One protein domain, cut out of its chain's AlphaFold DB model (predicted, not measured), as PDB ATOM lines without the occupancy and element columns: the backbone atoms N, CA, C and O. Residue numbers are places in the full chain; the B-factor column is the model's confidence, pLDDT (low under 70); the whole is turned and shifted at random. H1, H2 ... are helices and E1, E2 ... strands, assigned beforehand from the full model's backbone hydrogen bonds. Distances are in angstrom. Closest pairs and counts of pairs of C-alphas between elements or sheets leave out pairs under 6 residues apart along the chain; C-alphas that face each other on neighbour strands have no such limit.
ATOM      1  N   GLU A   4     306.729 293.147 245.919       91.88
ATOM      2  CA  GLU A   4     307.981 293.911 245.854       91.88
ATOM      3  C   GLU A   4     307.933 295.133 246.774       91.88
ATOM      4  O   GLU A   4     308.887 295.407 247.502       91.88
ATOM      5  N   VAL A   5     306.794 295.834 246.790       93.38
ATOM      6  CA  VAL A   5     306.566 296.974 247.689       93.38
ATOM      7  C   VAL A   5     306.579 296.520 249.146       93.38
ATOM      8  O   VAL A   5     307.283 297.114 249.961       93.38
ATOM      9  N   LEU A   6     305.863 295.434 249.456       91.75
ATOM     10  CA  LEU A   6     305.815 294.851 250.795       91.75
ATOM     11  C   LEU A   6     307.218 294.499 251.307       91.75
ATOM     12  O   LEU A   6     307.605 294.903 252.401       91.75
ATOM     13  N   ARG A   7     307.999 293.778 250.495       94.12
ATOM     14  CA  ARG A   7     309.364 293.368 250.849       94.12
ATOM     15  C   ARG A   7     310.267 294.567 251.089       94.12
ATOM     16  O   ARG A   7     310.927 294.620 252.119       94.12
ATOM     17  N   LYS A   8     310.226 295.564 250.203       95.69
ATOM     18  CA  LYS A   8     311.014 296.792 250.350       95.69
ATOM     19  C   LYS A   8     310.686 297.541 251.643       95.69
ATOM     20  O   LYS A   8     311.584 298.112 252.256       95.69
ATOM     21  N   ASN A   9     309.420 297.561 252.055       95.44
ATOM     22  CA  ASN A   9     309.020 298.214 253.301       95.44
ATOM     23  C   ASN A   9     309.442 297.408 254.537       95.44
ATOM     24  O   ASN A   9     309.940 298.000 255.488       95.44
ATOM     25  N   PHE A  10     309.379 296.074 254.497       95.62
ATOM     26  CA  PHE A  10     309.963 295.238 255.551       95.62
ATOM     27  C   PHE A  10     311.483 295.388 255.661       95.62
ATOM     28  O   PHE A  10     312.009 295.541 256.758       95.62
ATOM     29  N   GLU A  11     312.194 295.416 254.537       96.19
ATOM     30  CA  GLU A  11     313.652 295.591 254.506       96.19
ATOM     31  C   GLU A  11     314.081 296.964 255.038       96.19
ATOM     32  O   GLU A  11     315.112 297.082 255.697       96.19
ATOM     33  N   ARG A  12     313.264 298.007 254.832       96.31
ATOM     34  CA  ARG A  12     313.458 299.324 255.469       96.31
ATOM     35  C   ARG A  12     313.298 299.291 256.986       96.31
ATOM     36  O   ARG A  12     313.879 300.136 257.656       96.31
ATOM     37  N   HIS A  13     312.529 298.341 257.508       93.81
ATOM     38  CA  HIS A  13     312.404 298.053 258.938       93.81
ATOM     39  C   HIS A  13     313.412 296.982 259.400       93.81
ATOM     40  O   HIS A  13     313.205 296.353 260.432       93.81
ATOM     41  N   GLU A  14     314.485 296.763 258.631       93.56
ATOM     42  CA  GLU A  14     315.594 295.845 258.938       93.56
ATOM     43  C   GLU A  14     315.216 294.353 258.988       93.56
ATOM     44  O   GLU A  14     316.010 293.512 259.415       93.56
ATOM     45  N   PHE A  15     314.039 293.982 258.475       94.50
ATOM     46  CA  PHE A  15     313.700 292.578 258.269       94.50
ATOM     47  C   PHE A  15     314.431 292.012 257.051       94.50
ATOM     48  O   PHE A  15     314.500 292.628 255.987       94.50
ATOM     49  N   GLN A  16     314.896 290.771 257.171       95.38
ATOM     50  CA  GLN A  16     315.297 289.975 256.014       95.38
ATOM     51  C   GLN A  16     314.056 289.324 255.403       95.38
ATOM     52  O   GLN A  16     313.251 288.730 256.122       95.38
ATOM     53  N   THR A  17     313.894 289.420 254.082       95.12
ATOM     54  CA  THR A  17     312.712 288.885 253.395       95.12
ATOM     55  C   THR A  17     313.074 287.781 252.411       95.12
ATOM     56  O   THR A  17     314.105 287.812 251.741       95.12
ATOM     57  N   SER A  18     312.203 286.783 252.310       94.94
ATOM     58  CA  SER A  18     312.257 285.729 251.299       94.94
ATOM     59  C   SER A  18     310.844 285.453 250.805       94.94
ATOM     60  O   SER A  18     309.887 285.533 251.573       94.94
ATOM     61  N   PHE A  19     310.712 285.173 249.512       93.69
ATOM     62  CA  PHE A  19     309.431 284.898 248.874       93.69
ATOM     63  C   PHE A  19     309.525 283.596 248.089       93.69
ATOM     64  O   PHE A  19     310.491 283.383 247.356       93.69
ATOM     65  N   ARG A  38     317.354 274.403 269.144       98.19
ATOM     66  CA  ARG A  38     316.008 274.424 269.726       98.19
ATOM     67  C   ARG A  38     315.100 275.343 268.928       98.19
ATOM     68  O   ARG A  38     315.363 276.543 268.824       98.19
ATOM     69  N   VAL A  39     313.998 274.796 268.435       98.12
ATOM     70  CA  VAL A  39     313.029 275.504 267.600       98.12
ATOM     71  C   VAL A  39     311.685 275.544 268.307       98.12
ATOM     72  O   VAL A  39     311.036 274.516 268.504       98.12
ATOM     73  N   ALA A  40     311.241 276.742 268.669       97.56
ATOM     74  CA  ALA A  40     309.929 276.952 269.259       97.56
ATOM     75  C   ALA A  40     308.911 277.454 268.231       97.56
ATOM     76  O   ALA A  40     309.221 278.273 267.368       97.56
ATOM     77  N   PHE A  41     307.669 276.987 268.356       97.06
ATOM     78  CA  PHE A  41     306.564 277.369 267.478       97.06
ATOM     79  C   PHE A  41     305.493 278.175 268.217       97.06
ATOM     80  O   PHE A  41     304.934 277.745 269.234       97.06
ATOM     81  N   GLY A  42     305.126 279.315 267.629       93.81
ATOM     82  CA  GLY A  42     304.134 280.242 268.175       93.81
ATOM     83  C   GLY A  42     302.671 279.885 267.941       93.81
ATOM     84  O   GLY A  42     301.792 280.588 268.438       93.81
ATOM     85  N   GLY A  43     302.398 278.774 267.253       89.94
ATOM     86  CA  GLY A  43     301.047 278.352 266.878       89.94
ATOM     87  C   GLY A  43     300.628 278.941 265.534       89.94
ATOM     88  O   GLY A  43     300.356 280.131 265.413       89.94
ATOM     89  N   SER A  44     300.574 278.084 264.516       89.94
ATOM     90  CA  SER A  44     300.162 278.447 263.164       89.94
ATOM     91  C   SER A  44     299.567 277.233 262.466       89.94
ATOM     92  O   SER A  44     300.206 276.181 262.395       89.94
ATOM     93  N   MET A  45     298.348 277.378 261.937       88.75
ATOM     94  CA  MET A  45     297.719 276.299 261.175       88.75
ATOM     95  C   MET A  45     298.488 276.029 259.885       88.75
ATOM     96  O   MET A  45     298.738 274.877 259.560       88.75
ATOM     97  N   THR A  46     298.963 277.077 259.215       88.31
ATOM     98  CA  THR A  46     299.753 276.943 257.990       88.31
ATOM     99  C   THR A  46     301.028 276.136 258.220       88.31
ATOM    100  O   THR A  46     301.296 275.205 257.471       88.31
ATOM    101  N   LEU A  47     301.784 276.423 259.289       91.00
ATOM    102  CA  LEU A  47     302.995 275.651 259.605       91.00
ATOM    103  C   LEU A  47     302.670 274.181 259.917       91.00
ATOM    104  O   LEU A  47     303.428 273.292 259.534       91.00
ATOM    105  N   LYS A  48     301.517 273.924 260.553       92.12
ATOM    106  CA  LYS A  48     301.016 272.566 260.807       92.12
ATOM    107  C   LYS A  48     300.658 271.834 259.514       92.12
ATOM    108  O   LYS A  48     301.013 270.674 259.345       92.12
ATOM    109  N   GLU A  49     299.969 272.504 258.597       90.00
ATOM    110  CA  GLU A  49     299.579 271.965 257.285       90.00
ATOM    111  C   GLU A  49     300.780 271.724 256.362       90.00
ATOM    112  O   GLU A  49     300.722 270.868 255.480       90.00
ATOM    113  N   MET A  50     301.871 272.465 256.567       89.38
ATOM    114  CA  MET A  50     303.163 272.232 255.918       89.38
ATOM    115  C   MET A  50     303.915 271.033 256.512       89.38
ATOM    116  O   MET A  50     304.877 270.576 255.906       89.38
ATOM    117  N   GLY A  51     303.511 270.534 257.687       93.25
ATOM    118  CA  GLY A  51     304.237 269.491 258.415       93.25
ATOM    119  C   GLY A  51     305.625 269.932 258.884       93.25
ATOM    120  O   GLY A  51     306.494 269.087 259.093       93.25
ATOM    121  N   LEU A  52     305.850 271.245 259.025       94.62
ATOM    122  CA  LEU A  52     307.176 271.807 259.289       94.62
ATOM    123  C   LEU A  52     307.735 271.366 260.647       94.62
ATOM    124  O   LEU A  52     308.939 271.200 260.795       94.62
ATOM    125  N   ASP A  53     306.868 271.140 261.631       95.19
ATOM    126  CA  ASP A  53     307.241 270.576 262.928       95.19
ATOM    127  C   ASP A  53     307.886 269.198 262.799       95.19
ATOM    128  O   ASP A  53     308.867 268.920 263.481       95.19
ATOM    129  N   ARG A  54     307.364 268.353 261.905       95.81
ATOM    130  CA  ARG A  54     307.890 267.003 261.686       95.81
ATOM    131  C   ARG A  54     309.228 267.048 260.967       95.81
ATOM    132  O   ARG A  54     310.154 266.388 261.412       95.81
ATOM    133  N   VAL A  55     309.316 267.859 259.911       95.69
ATOM    134  CA  VAL A  55     310.548 268.045 259.131       95.69
ATOM    135  C   VAL A  55     311.668 268.584 260.021       95.69
ATOM    136  O   VAL A  55     312.757 268.025 260.064       95.69
ATOM    137  N   LEU A  56     311.400 269.632 260.808       97.12
ATOM    138  CA  LEU A  56     312.430 270.205 261.674       97.12
ATOM    139  C   LEU A  56     312.803 269.291 262.844       97.12
ATOM    140  O   LEU A  56     313.950 269.347 263.282       97.12
ATOM    141  N   ALA A  57     311.896 268.437 263.328       97.25
ATOM    142  CA  ALA A  57     312.186 267.497 264.412       97.25
ATOM    143  C   ALA A  57     313.230 266.424 264.051       97.25
ATOM    144  O   ALA A  57     313.741 265.770 264.958       97.25
ATOM    145  N   GLU A  58     313.568 266.236 262.770       97.06
ATOM    146  CA  GLU A  58     314.598 265.274 262.354       97.06
ATOM    147  C   GLU A  58     316.008 265.690 262.799       97.06
ATOM    148  O   GLU A  58     316.796 264.845 263.222       97.06
ATOM    149  N   GLU A  59     316.318 266.992 262.759       97.81
ATOM    150  CA  GLU A  59     317.641 267.533 263.119       97.81
ATOM    151  C   GLU A  59     317.598 268.543 264.286       97.81
ATOM    152  O   GLU A  59     318.633 269.111 264.641       97.81
ATOM    153  N   ASN A  60     316.431 268.802 264.893       98.12
ATOM    154  CA  ASN A  60     316.253 269.846 265.913       98.12
ATOM    155  C   ASN A  60     315.376 269.402 267.095       98.12
ATOM    156  O   ASN A  60     314.521 268.526 266.982       98.12
ATOM    157  N   GLU A  61     315.525 270.082 268.235       98.00
ATOM    158  CA  GLU A  61     314.582 269.977 269.354       98.00
ATOM    159  C   GLU A  61     313.370 270.881 269.078       98.00
ATOM    160  O   GLU A  61     313.492 272.106 269.084       98.00
ATOM    161  N   VAL A  62     312.190 270.294 268.858       98.00
ATOM    162  CA  VAL A  62     310.956 271.048 268.583       98.00
ATOM    163  C   VAL A  62     310.141 271.274 269.857       98.00
ATOM    164  O   VAL A  62     309.752 270.334 270.549       98.00
ATOM    165  N   ILE A  63     309.824 272.539 270.135       98.00
ATOM    166  CA  ILE A  63     309.017 272.983 271.274       98.00
ATOM    167  C   ILE A  63     307.728 273.612 270.742       98.00
ATOM    168  O   ILE A  63     307.720 274.737 270.240       98.00
ATOM    169  N   TRP A  64     306.605 272.903 270.863       96.94
ATOM    170  CA  TRP A  64     305.325 273.418 270.380       96.94
ATOM    171  C   TRP A  64     304.168 273.094 271.318       96.94
ATOM    172  O   TRP A  64     303.794 271.938 271.506       96.94
ATOM    173  N   HIS A  65     303.531 274.140 271.842       94.50
ATOM    174  CA  HIS A  65     302.378 274.033 272.736       94.50
ATOM    175  C   HIS A  65     301.132 273.380 272.100       94.50
ATOM    176  O   HIS A  65     300.201 273.032 272.819       94.50
ATOM    177  N   TRP A  66     301.080 273.196 270.773       94.62
ATOM    178  CA  TRP A  66     300.025 272.404 270.119       94.62
ATOM    179  C   TRP A  66     300.315 270.899 270.108       94.62
ATOM    180  O   TRP A  66     299.375 270.116 270.000       94.62
ATOM    181  N   LEU A  67     301.588 270.499 270.201       95.06
ATOM    182  CA  LEU A  67     302.003 269.095 270.303       95.06
ATOM    183  C   LEU A  67     302.073 268.647 271.763       95.06
ATOM    184  O   LEU A  67     301.601 267.567 272.109       95.06
ATOM    185  N   THR A  68     302.615 269.502 272.627       96.06
ATOM    186  CA  THR A  68     302.680 269.282 274.074       96.06
ATOM    187  C   THR A  68     302.033 270.470 274.783       96.06
ATOM    188  O   THR A  68     302.713 271.453 275.085       96.06
ATOM    189  N   PRO A  69     300.709 270.433 275.013       94.50
ATOM    190  CA  PRO A  69     299.996 271.523 275.668       94.50
ATOM    191  C   PRO A  69     300.441 271.734 277.114       94.50
ATOM    192  O   PRO A  69     300.700 270.778 277.841       94.50
ATOM    193  N   GLY A  70     300.465 272.993 277.546       93.75
ATOM    194  CA  GLY A  70     300.744 273.359 278.932       93.75
ATOM    195  C   GLY A  70     301.591 274.620 279.061       93.75
ATOM    196  O   GLY A  70     302.290 275.024 278.131       93.75
ATOM    197  N   MET A  71     301.528 275.235 280.243       93.38
ATOM    198  CA  MET A  71     302.323 276.424 280.563       93.38
ATOM    199  C   MET A  71     303.828 276.131 280.536       93.38
ATOM    200  O   MET A  71     304.601 276.978 280.108       93.38
ATOM    201  N   ASP A  72     304.240 274.924 280.932       96.06
ATOM    202  CA  ASP A  72     305.648 274.513 280.903       96.06
ATOM    203  C   ASP A  72     306.250 274.610 279.492       96.06
ATOM    204  O   ASP A  72     307.289 275.235 279.297       96.06
ATOM    205  N   THR A  73     305.540 274.111 278.474       96.56
ATOM    206  CA  THR A  73     305.975 274.210 277.073       96.56
ATOM    207  C   THR A  73     306.088 275.660 276.605       96.56
ATOM    208  O   THR A  73     307.032 276.010 275.898       96.56
ATOM    209  N   LEU A  74     305.147 276.522 277.010       94.56
ATOM    210  CA  LEU A  74     305.197 277.954 276.698       94.56
ATOM    211  C   LEU A  74     306.398 278.637 277.367       94.56
ATOM    212  O   LEU A  74     307.039 279.479 276.750       94.56
ATOM    213  N   LEU A  75     306.738 278.260 278.600       94.00
ATOM    214  CA  LEU A  75     307.919 278.781 279.292       94.00
ATOM    215  C   LEU A  75     309.221 278.269 278.670       94.00
ATOM    216  O   LEU A  75     310.168 279.039 278.534       94.00
ATOM    217  N   ARG A  76     309.264 277.002 278.245       95.38
ATOM    218  CA  ARG A  76     310.411 276.423 277.530       95.38
ATOM    219  C   ARG A  76     310.677 277.095 276.187       95.38
ATOM    220  O   ARG A  76     311.837 277.185 275.798       95.38
ATOM    221  N   ALA A  77     309.641 277.589 275.504       95.88
ATOM    222  CA  ALA A  77     309.787 278.283 274.223       95.88
ATOM    223  C   ALA A  77     310.733 279.498 274.304       95.88
ATOM    224  O   ALA A  77     311.469 279.749 273.355       95.88
ATOM    225  N   ARG A  78     310.800 280.164 275.466       92.50
ATOM    226  CA  ARG A  78     311.708 281.297 275.737       92.50
ATOM    227  C   ARG A  78     313.189 280.947 275.632       92.50
ATOM    228  O   ARG A  78     314.018 281.828 275.442       92.50
ATOM    229  N   ALA A  79     313.530 279.676 275.830       93.94
ATOM    230  CA  ALA A  79     314.902 279.177 275.787       93.94
ATOM    231  C   ALA A  79     315.274 278.580 274.419       93.94
ATOM    232  O   ALA A  79     316.303 277.909 274.309       93.94
ATOM    233  N   ALA A  80     314.425 278.765 273.403       97.44
ATOM    234  CA  ALA A  80     314.724 278.342 272.046       97.44
ATOM    235  C   ALA A  80     315.800 279.230 271.405       97.44
ATOM    236  O   ALA A  80     315.969 280.398 271.757       97.44
ATOM    237  N   ASP A  81     316.511 278.677 270.429       97.44
ATOM    238  CA  ASP A  81     317.459 279.428 269.606       97.44
ATOM    239  C   ASP A  81     316.730 280.149 268.466       97.44
ATOM    240  O   ASP A  81     317.114 281.249 268.054       97.44
ATOM    241  N   ILE A  82     315.652 279.523 267.983       97.75
ATOM    242  CA  ILE A  82     314.823 280.001 266.883       97.75
ATOM    243  C   ILE A  82     313.351 279.954 267.283       97.75
ATOM    244  O   ILE A  82     312.865 278.945 267.799       97.75
ATOM    245  N   TYR A  83     312.622 281.027 266.978       97.56
ATOM    246  CA  TYR A  83     311.166 281.065 267.083       97.56
ATOM    247  C   TYR A  83     310.520 281.157 265.701       97.56
ATOM    248  O   TYR A  83     310.877 282.019 264.900       97.56
ATOM    249  N   ILE A  84     309.549 280.292 265.416       96.69
ATOM    250  CA  ILE A  84     308.802 280.298 264.157       96.69
ATOM    251  C   ILE A  84     307.334 280.581 264.447       96.69
ATOM    252  O   ILE A  84     306.691 279.927 265.272       96.69
ATOM    253  N   THR A  85     306.772 281.560 263.749       94.25
ATOM    254  CA  THR A  85     305.365 281.919 263.898       94.25
ATOM    255  C   THR A  85     304.784 282.468 262.603       94.25
ATOM    256  O   THR A  85     305.513 282.758 261.659       94.25
ATOM    257  N   SER A  86     303.462 282.614 262.546       90.19
ATOM    258  CA  SER A  86     302.792 283.301 261.441       90.19
ATOM    259  C   SER A  86     302.198 284.629 261.883       90.19
ATOM    260  O   SER A  86     301.731 284.738 263.018       90.19
ATOM    261  N   ALA A  87     302.131 285.586 260.961       89.69
ATOM    262  CA  ALA A  87     301.359 286.810 261.134       89.69
ATOM    263  C   ALA A  87     299.891 286.592 260.733       89.69
ATOM    264  O   ALA A  87     299.604 285.950 259.721       89.69
ATOM    265  N   ASN A  88     298.950 287.145 261.503       87.69
ATOM    266  CA  ASN A  88     297.530 287.146 261.133       87.69
ATOM    267  C   ASN A  88     297.242 288.107 259.971       87.69
ATOM    268  O   ASN A  88     296.338 287.858 259.178       87.69
ATOM    269  N   GLY A  89     298.013 289.186 259.867       88.50
ATOM    270  CA  GLY A  89     297.938 290.142 258.774       88.50
ATOM    271  C   GLY A  89     299.259 290.871 258.598       88.50
ATOM    272  O   GLY A  89     300.030 291.010 259.548       88.50
ATOM    273  N   VAL A  90     299.503 291.328 257.376       91.62
ATOM    274  CA  VAL A  90     300.627 292.201 257.037       91.62
ATOM    275  C   VAL A  90     300.095 293.366 256.213       91.62
ATOM    276  O   VAL A  90     299.176 293.181 255.409       91.62
ATOM    277  N   SER A  91     300.630 294.559 256.428       89.19
ATOM    278  CA  SER A  91     300.290 295.744 255.643       89.19
ATOM    279  C   SER A  91     301.350 296.010 254.576       89.19
ATOM    280  O   SER A  91     302.517 295.661 254.743       89.19
ATOM    281  N   GLU A  92     300.976 296.705 253.500       87.56
ATOM    282  CA  GLU A  92     301.953 297.154 252.499       87.56
ATOM    283  C   GLU A  92     303.000 298.103 253.081       87.56
ATOM    284  O   GLU A  92     304.110 298.145 252.565       87.56
ATOM    285  N   THR A  93     302.687 298.818 254.161       87.31
ATOM    286  CA  THR A  93     303.586 299.722 254.891       87.31
ATOM    287  C   THR A  93     304.572 299.007 255.821       87.31
ATOM    288  O   THR A  93     305.455 299.661 256.370       87.31
ATOM    289  N   GLY A  94     304.513 297.674 255.933       86.94
ATOM    290  CA  GLY A  94     305.493 296.875 256.677       86.94
ATOM    291  C   GLY A  94     305.156 296.672 258.155       86.94
ATOM    292  O   GLY A  94     306.062 296.470 258.964       86.94
ATOM    293  N   GLU A  95     303.873 296.727 258.522       90.06
ATOM    294  CA  GLU A  95     303.381 296.346 259.848       90.06
ATOM    295  C   GLU A  95     302.930 294.876 259.886       90.06
ATOM    296  O   GLU A  95     302.346 294.348 258.936       90.06
ATOM    297  N   LEU A  96     303.171 294.221 261.026       90.62
ATOM    298  CA  LEU A  96     302.740 292.855 261.331       90.62
ATOM    299  C   LEU A  96     301.617 292.891 262.369       90.62
ATOM    300  O   LEU A  96     301.759 293.505 263.426       90.62
ATOM    301  N   VAL A  97     300.520 292.184 262.102       90.00
ATOM    302  CA  VAL A  97     299.390 292.055 263.030       90.00
ATOM    303  C   VAL A  97     299.333 290.631 263.565       90.00
ATOM    304  O   VAL A  97     299.212 289.674 262.799       90.00
ATOM    305  N   ASN A  98     299.361 290.498 264.892       89.12
ATOM    306  CA  ASN A  98     299.168 289.241 265.610       89.12
ATOM    307  C   ASN A  98     298.035 289.393 266.626       89.12
ATOM    308  O   ASN A  98     298.110 290.226 267.523       89.12
ATOM    309  N   ILE A  99     297.004 288.558 266.504       87.38
ATOM    310  CA  ILE A  99     295.985 288.405 267.547       87.38
ATOM    311  C   ILE A  99     296.478 287.306 268.469       87.38
ATOM    312  O   ILE A  99     296.538 286.147 268.059       87.38
ATOM    313  N   ASP A 100     296.846 287.659 269.693       88.50
ATOM    314  CA  ASP A 100     297.565 286.762 270.586       88.50
ATOM    315  C   ASP A 100     296.930 286.726 271.977       88.50
ATOM    316  O   ASP A 100     297.040 287.674 272.747       88.50
ATOM    317  N   GLY A 101     296.232 285.630 272.284       87.25
ATOM    318  CA  GLY A 101     295.496 285.486 273.542       87.25
ATOM    319  C   GLY A 101     296.408 285.294 274.754       87.25
ATOM    320  O   GLY A 101     296.259 285.992 275.749       87.25
ATOM    321  N   ASN A 102     297.373 284.371 274.659       86.94
ATOM    322  CA  ASN A 102     298.319 284.088 275.748       86.94
ATOM    323  C   ASN A 102     299.540 285.022 275.734       86.94
ATOM    324  O   ASN A 102     300.390 284.929 276.618       86.94
ATOM    325  N   GLY A 103     299.664 285.882 274.720       91.19
ATOM    326  CA  GLY A 103     300.814 286.769 274.549       91.19
ATOM    327  C   GLY A 103     302.106 286.043 274.158       91.19
ATOM    328  O   GLY A 103     303.180 286.645 274.208       91.19
ATOM    329  N   ASN A 104     302.047 284.757 273.797       91.62
ATOM    330  CA  ASN A 104     303.231 283.945 273.515       91.62
ATOM    331  C   ASN A 104     303.853 284.234 272.141       91.62
ATOM    332  O   ASN A 104     305.026 283.963 271.946       91.62
ATOM    333  N   ARG A 105     303.106 284.740 271.160       92.69
ATOM    334  CA  ARG A 105     303.674 285.186 269.878       92.69
ATOM    335  C   ARG A 105     304.330 286.543 270.044       92.69
ATOM    336  O   ARG A 105     305.487 286.694 269.679       92.69
ATOM    337  N   VAL A 106     303.624 287.496 270.646       92.06
ATOM    338  CA  VAL A 106     304.118 288.861 270.856       92.06
ATOM    339  C   VAL A 106     305.382 288.852 271.714       92.06
ATOM    340  O   VAL A 106     306.387 289.418 271.295       92.06
ATOM    341  N   SER A 107     305.373 288.162 272.860       93.25
ATOM    342  CA  SER A 107     306.554 288.095 273.735       93.25
ATOM    343  C   SER A 107     307.775 287.500 273.033       93.25
ATOM    344  O   SER A 107     308.844 288.105 273.071       93.25
ATOM    345  N   GLU A 108     307.617 286.376 272.335       94.69
ATOM    346  CA  GLU A 108     308.753 285.700 271.704       94.69
ATOM    347  C   GLU A 108     309.266 286.438 270.459       94.69
ATOM    348  O   GLU A 108     310.467 286.463 270.222       94.69
ATOM    349  N   THR A 109     308.396 287.111 269.696       93.56
ATOM    350  CA  THR A 109     308.832 287.912 268.530       93.56
ATOM    351  C   THR A 109     309.518 289.229 268.893       93.56
ATOM    352  O   THR A 109     310.239 289.770 268.061       93.56
ATOM    353  N   LEU A 110     309.284 289.762 270.099       91.69
ATOM    354  CA  LEU A 110     309.836 291.052 270.532       91.69
ATOM    355  C   LEU A 110     311.018 290.915 271.498       91.69
ATOM    356  O   LEU A 110     311.940 291.722 271.445       91.69
ATOM    357  N   PHE A 111     310.979 289.933 272.401       91.56
ATOM    358  CA  PHE A 111     311.987 289.742 273.452       91.56
ATOM    359  C   PHE A 111     312.617 288.341 273.452       91.56
ATOM    360  O   PHE A 111     313.586 288.107 274.169       91.56
ATOM    361  N   GLY A 112     312.046 287.403 272.699       89.69
ATOM    362  CA  GLY A 112     312.432 285.999 272.730       89.69
ATOM    363  C   GLY A 112     313.721 285.686 271.961       89.69
ATOM    364  O   GLY A 112     314.695 286.444 272.017       89.69
ATOM    365  N   PRO A 113     313.773 284.533 271.271       93.50
ATOM    366  CA  PRO A 113     314.983 284.034 270.631       93.50
ATOM    367  C   PRO A 113     315.652 285.023 269.675       93.50
ATOM    368  O   PRO A 113     315.003 285.823 269.001       93.50
ATOM    369  N   LYS A 114     316.980 284.901 269.546       89.38
ATOM    370  CA  LYS A 114     317.804 285.789 268.707       89.38
ATOM    371  C   LYS A 114     317.374 285.818 267.239       89.38
ATOM    372  O   LYS A 114     317.617 286.815 266.565       89.38
ATOM    373  N   LYS A 115     316.799 284.723 266.731       95.25
ATOM    374  CA  LYS A 115     316.306 284.626 265.356       95.25
ATOM    375  C   LYS A 115     314.836 284.224 265.369       95.25
ATOM    376  O   LYS A 115     314.469 283.176 265.895       95.25
ATOM    377  N   CYS A 116     314.009 285.051 264.742       95.62
ATOM    378  CA  CYS A 116     312.590 284.788 264.557       95.62
ATOM    379  C   CYS A 116     312.274 284.677 263.065       95.62
ATOM    380  O   CYS A 116     312.621 285.564 262.287       95.62
ATOM    381  N   PHE A 117     311.578 283.612 262.672       95.56
ATOM    382  CA  PHE A 117     310.983 283.492 261.346       95.56
ATOM    383  C   PHE A 117     309.492 283.792 261.440       95.56
ATOM    384  O   PHE A 117     308.736 283.095 262.121       95.56
ATOM    385  N   LEU A 118     309.073 284.840 260.735       93.81
ATOM    386  CA  LEU A 118     307.672 285.189 260.558       93.81
ATOM    387  C   LEU A 118     307.214 284.737 259.178       93.81
ATOM    388  O   LEU A 118     307.790 285.106 258.158       93.81
ATOM    389  N   TRP A 119     306.155 283.941 259.166       90.25
ATOM    390  CA  TRP A 119     305.538 283.432 257.958       90.25
ATOM    391  C   TRP A 119     304.227 284.158 257.663       90.25
ATOM    392  O   TRP A 119     303.419 284.419 258.560       90.25
ATOM    393  N   TRP A 120     303.972 284.431 256.391       90.38
ATOM    394  CA  TRP A 120     302.682 284.926 255.935       90.38
ATOM    395  C   TRP A 120     302.367 284.366 254.551       90.38
ATOM    396  O   TRP A 120     303.241 284.275 253.691       90.38
TER     397      TRP A 120
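AT A GLANCE: This is residues 4 to 19 and 38 to 120 of the 128 residues of the protein "LUD_dom domain-containing protein" of Clostridium sp. M62/1 (UniProt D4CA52). A small twisted sheet of four parallel strands has H4 and H5 over one face and H3 over the opposite face, while H2 only grazes it. H1 lies away from the sheet at one end of the long axis, and the loop of residues 87 to 103 runs out toward it and back. The printed part has 99 residues, in the order H1 E1 H2 H3 E2 H4 E3 H5 E4, of mixed class. The sheet's order is E2 E1 E3 E4; the whole is compact, with a radius of gyration of the C-alphas of 13.6 A and spans of 38 by 26 by 23 A.

IN THESE COORDINATES: Find C-alpha 38 at (316.008, 274.424, 269.726), where E1, residues 38 to 41, begins; E2 is residues 61 to 64, E3 residues 82 to 86, 13.6 A long, and E4 residues 115 to 119, 13.1 A long, with C-alpha 119 at (305.538, 283.432, 257.958). H1, residues 4 to 12, begins at (307.981, 293.911, 245.854) and is 12.3 A long; H2 is 45 to 49, H3 52 to 56, H4 71 to 77 and H5 104 to 111.

HOW THE PARTS SIT: Look for N 63 and O 39, 2.8 A, between E2 and E1, N 84 and O 40, 2.8 A, between E1 and E3, and N 117 and O 83, 2.8 A, between E3 and E4. H4, closest at C-alphas 77 and 40, 5.1 A, and H5, closest at 109 and 116, 6.3 A, are on the same face, H3 on the opposite one. E1, H2 H3, E2 and E3, H5, E4 are strand-helix-strand units, parallel neighbour strands with one or more helices between, and E2, H4, E3 is a split one, with E1 between E2 and E3 in the sheet; each crossover is right-handed. Every O i to N i+4 pair is within hydrogen-bond range in H1, H2, H3 and H4, and 3 of 4 in H5.

THE WHOLE: C-alphas 4 and 72 are the farthest apart, 40.1 A. Residues 20 to 37 are not printed, a gap of 24.2 A between C-alphas 19 and 38. The link E3 to H5 is long; no printed residue is under 70 in pLDDT.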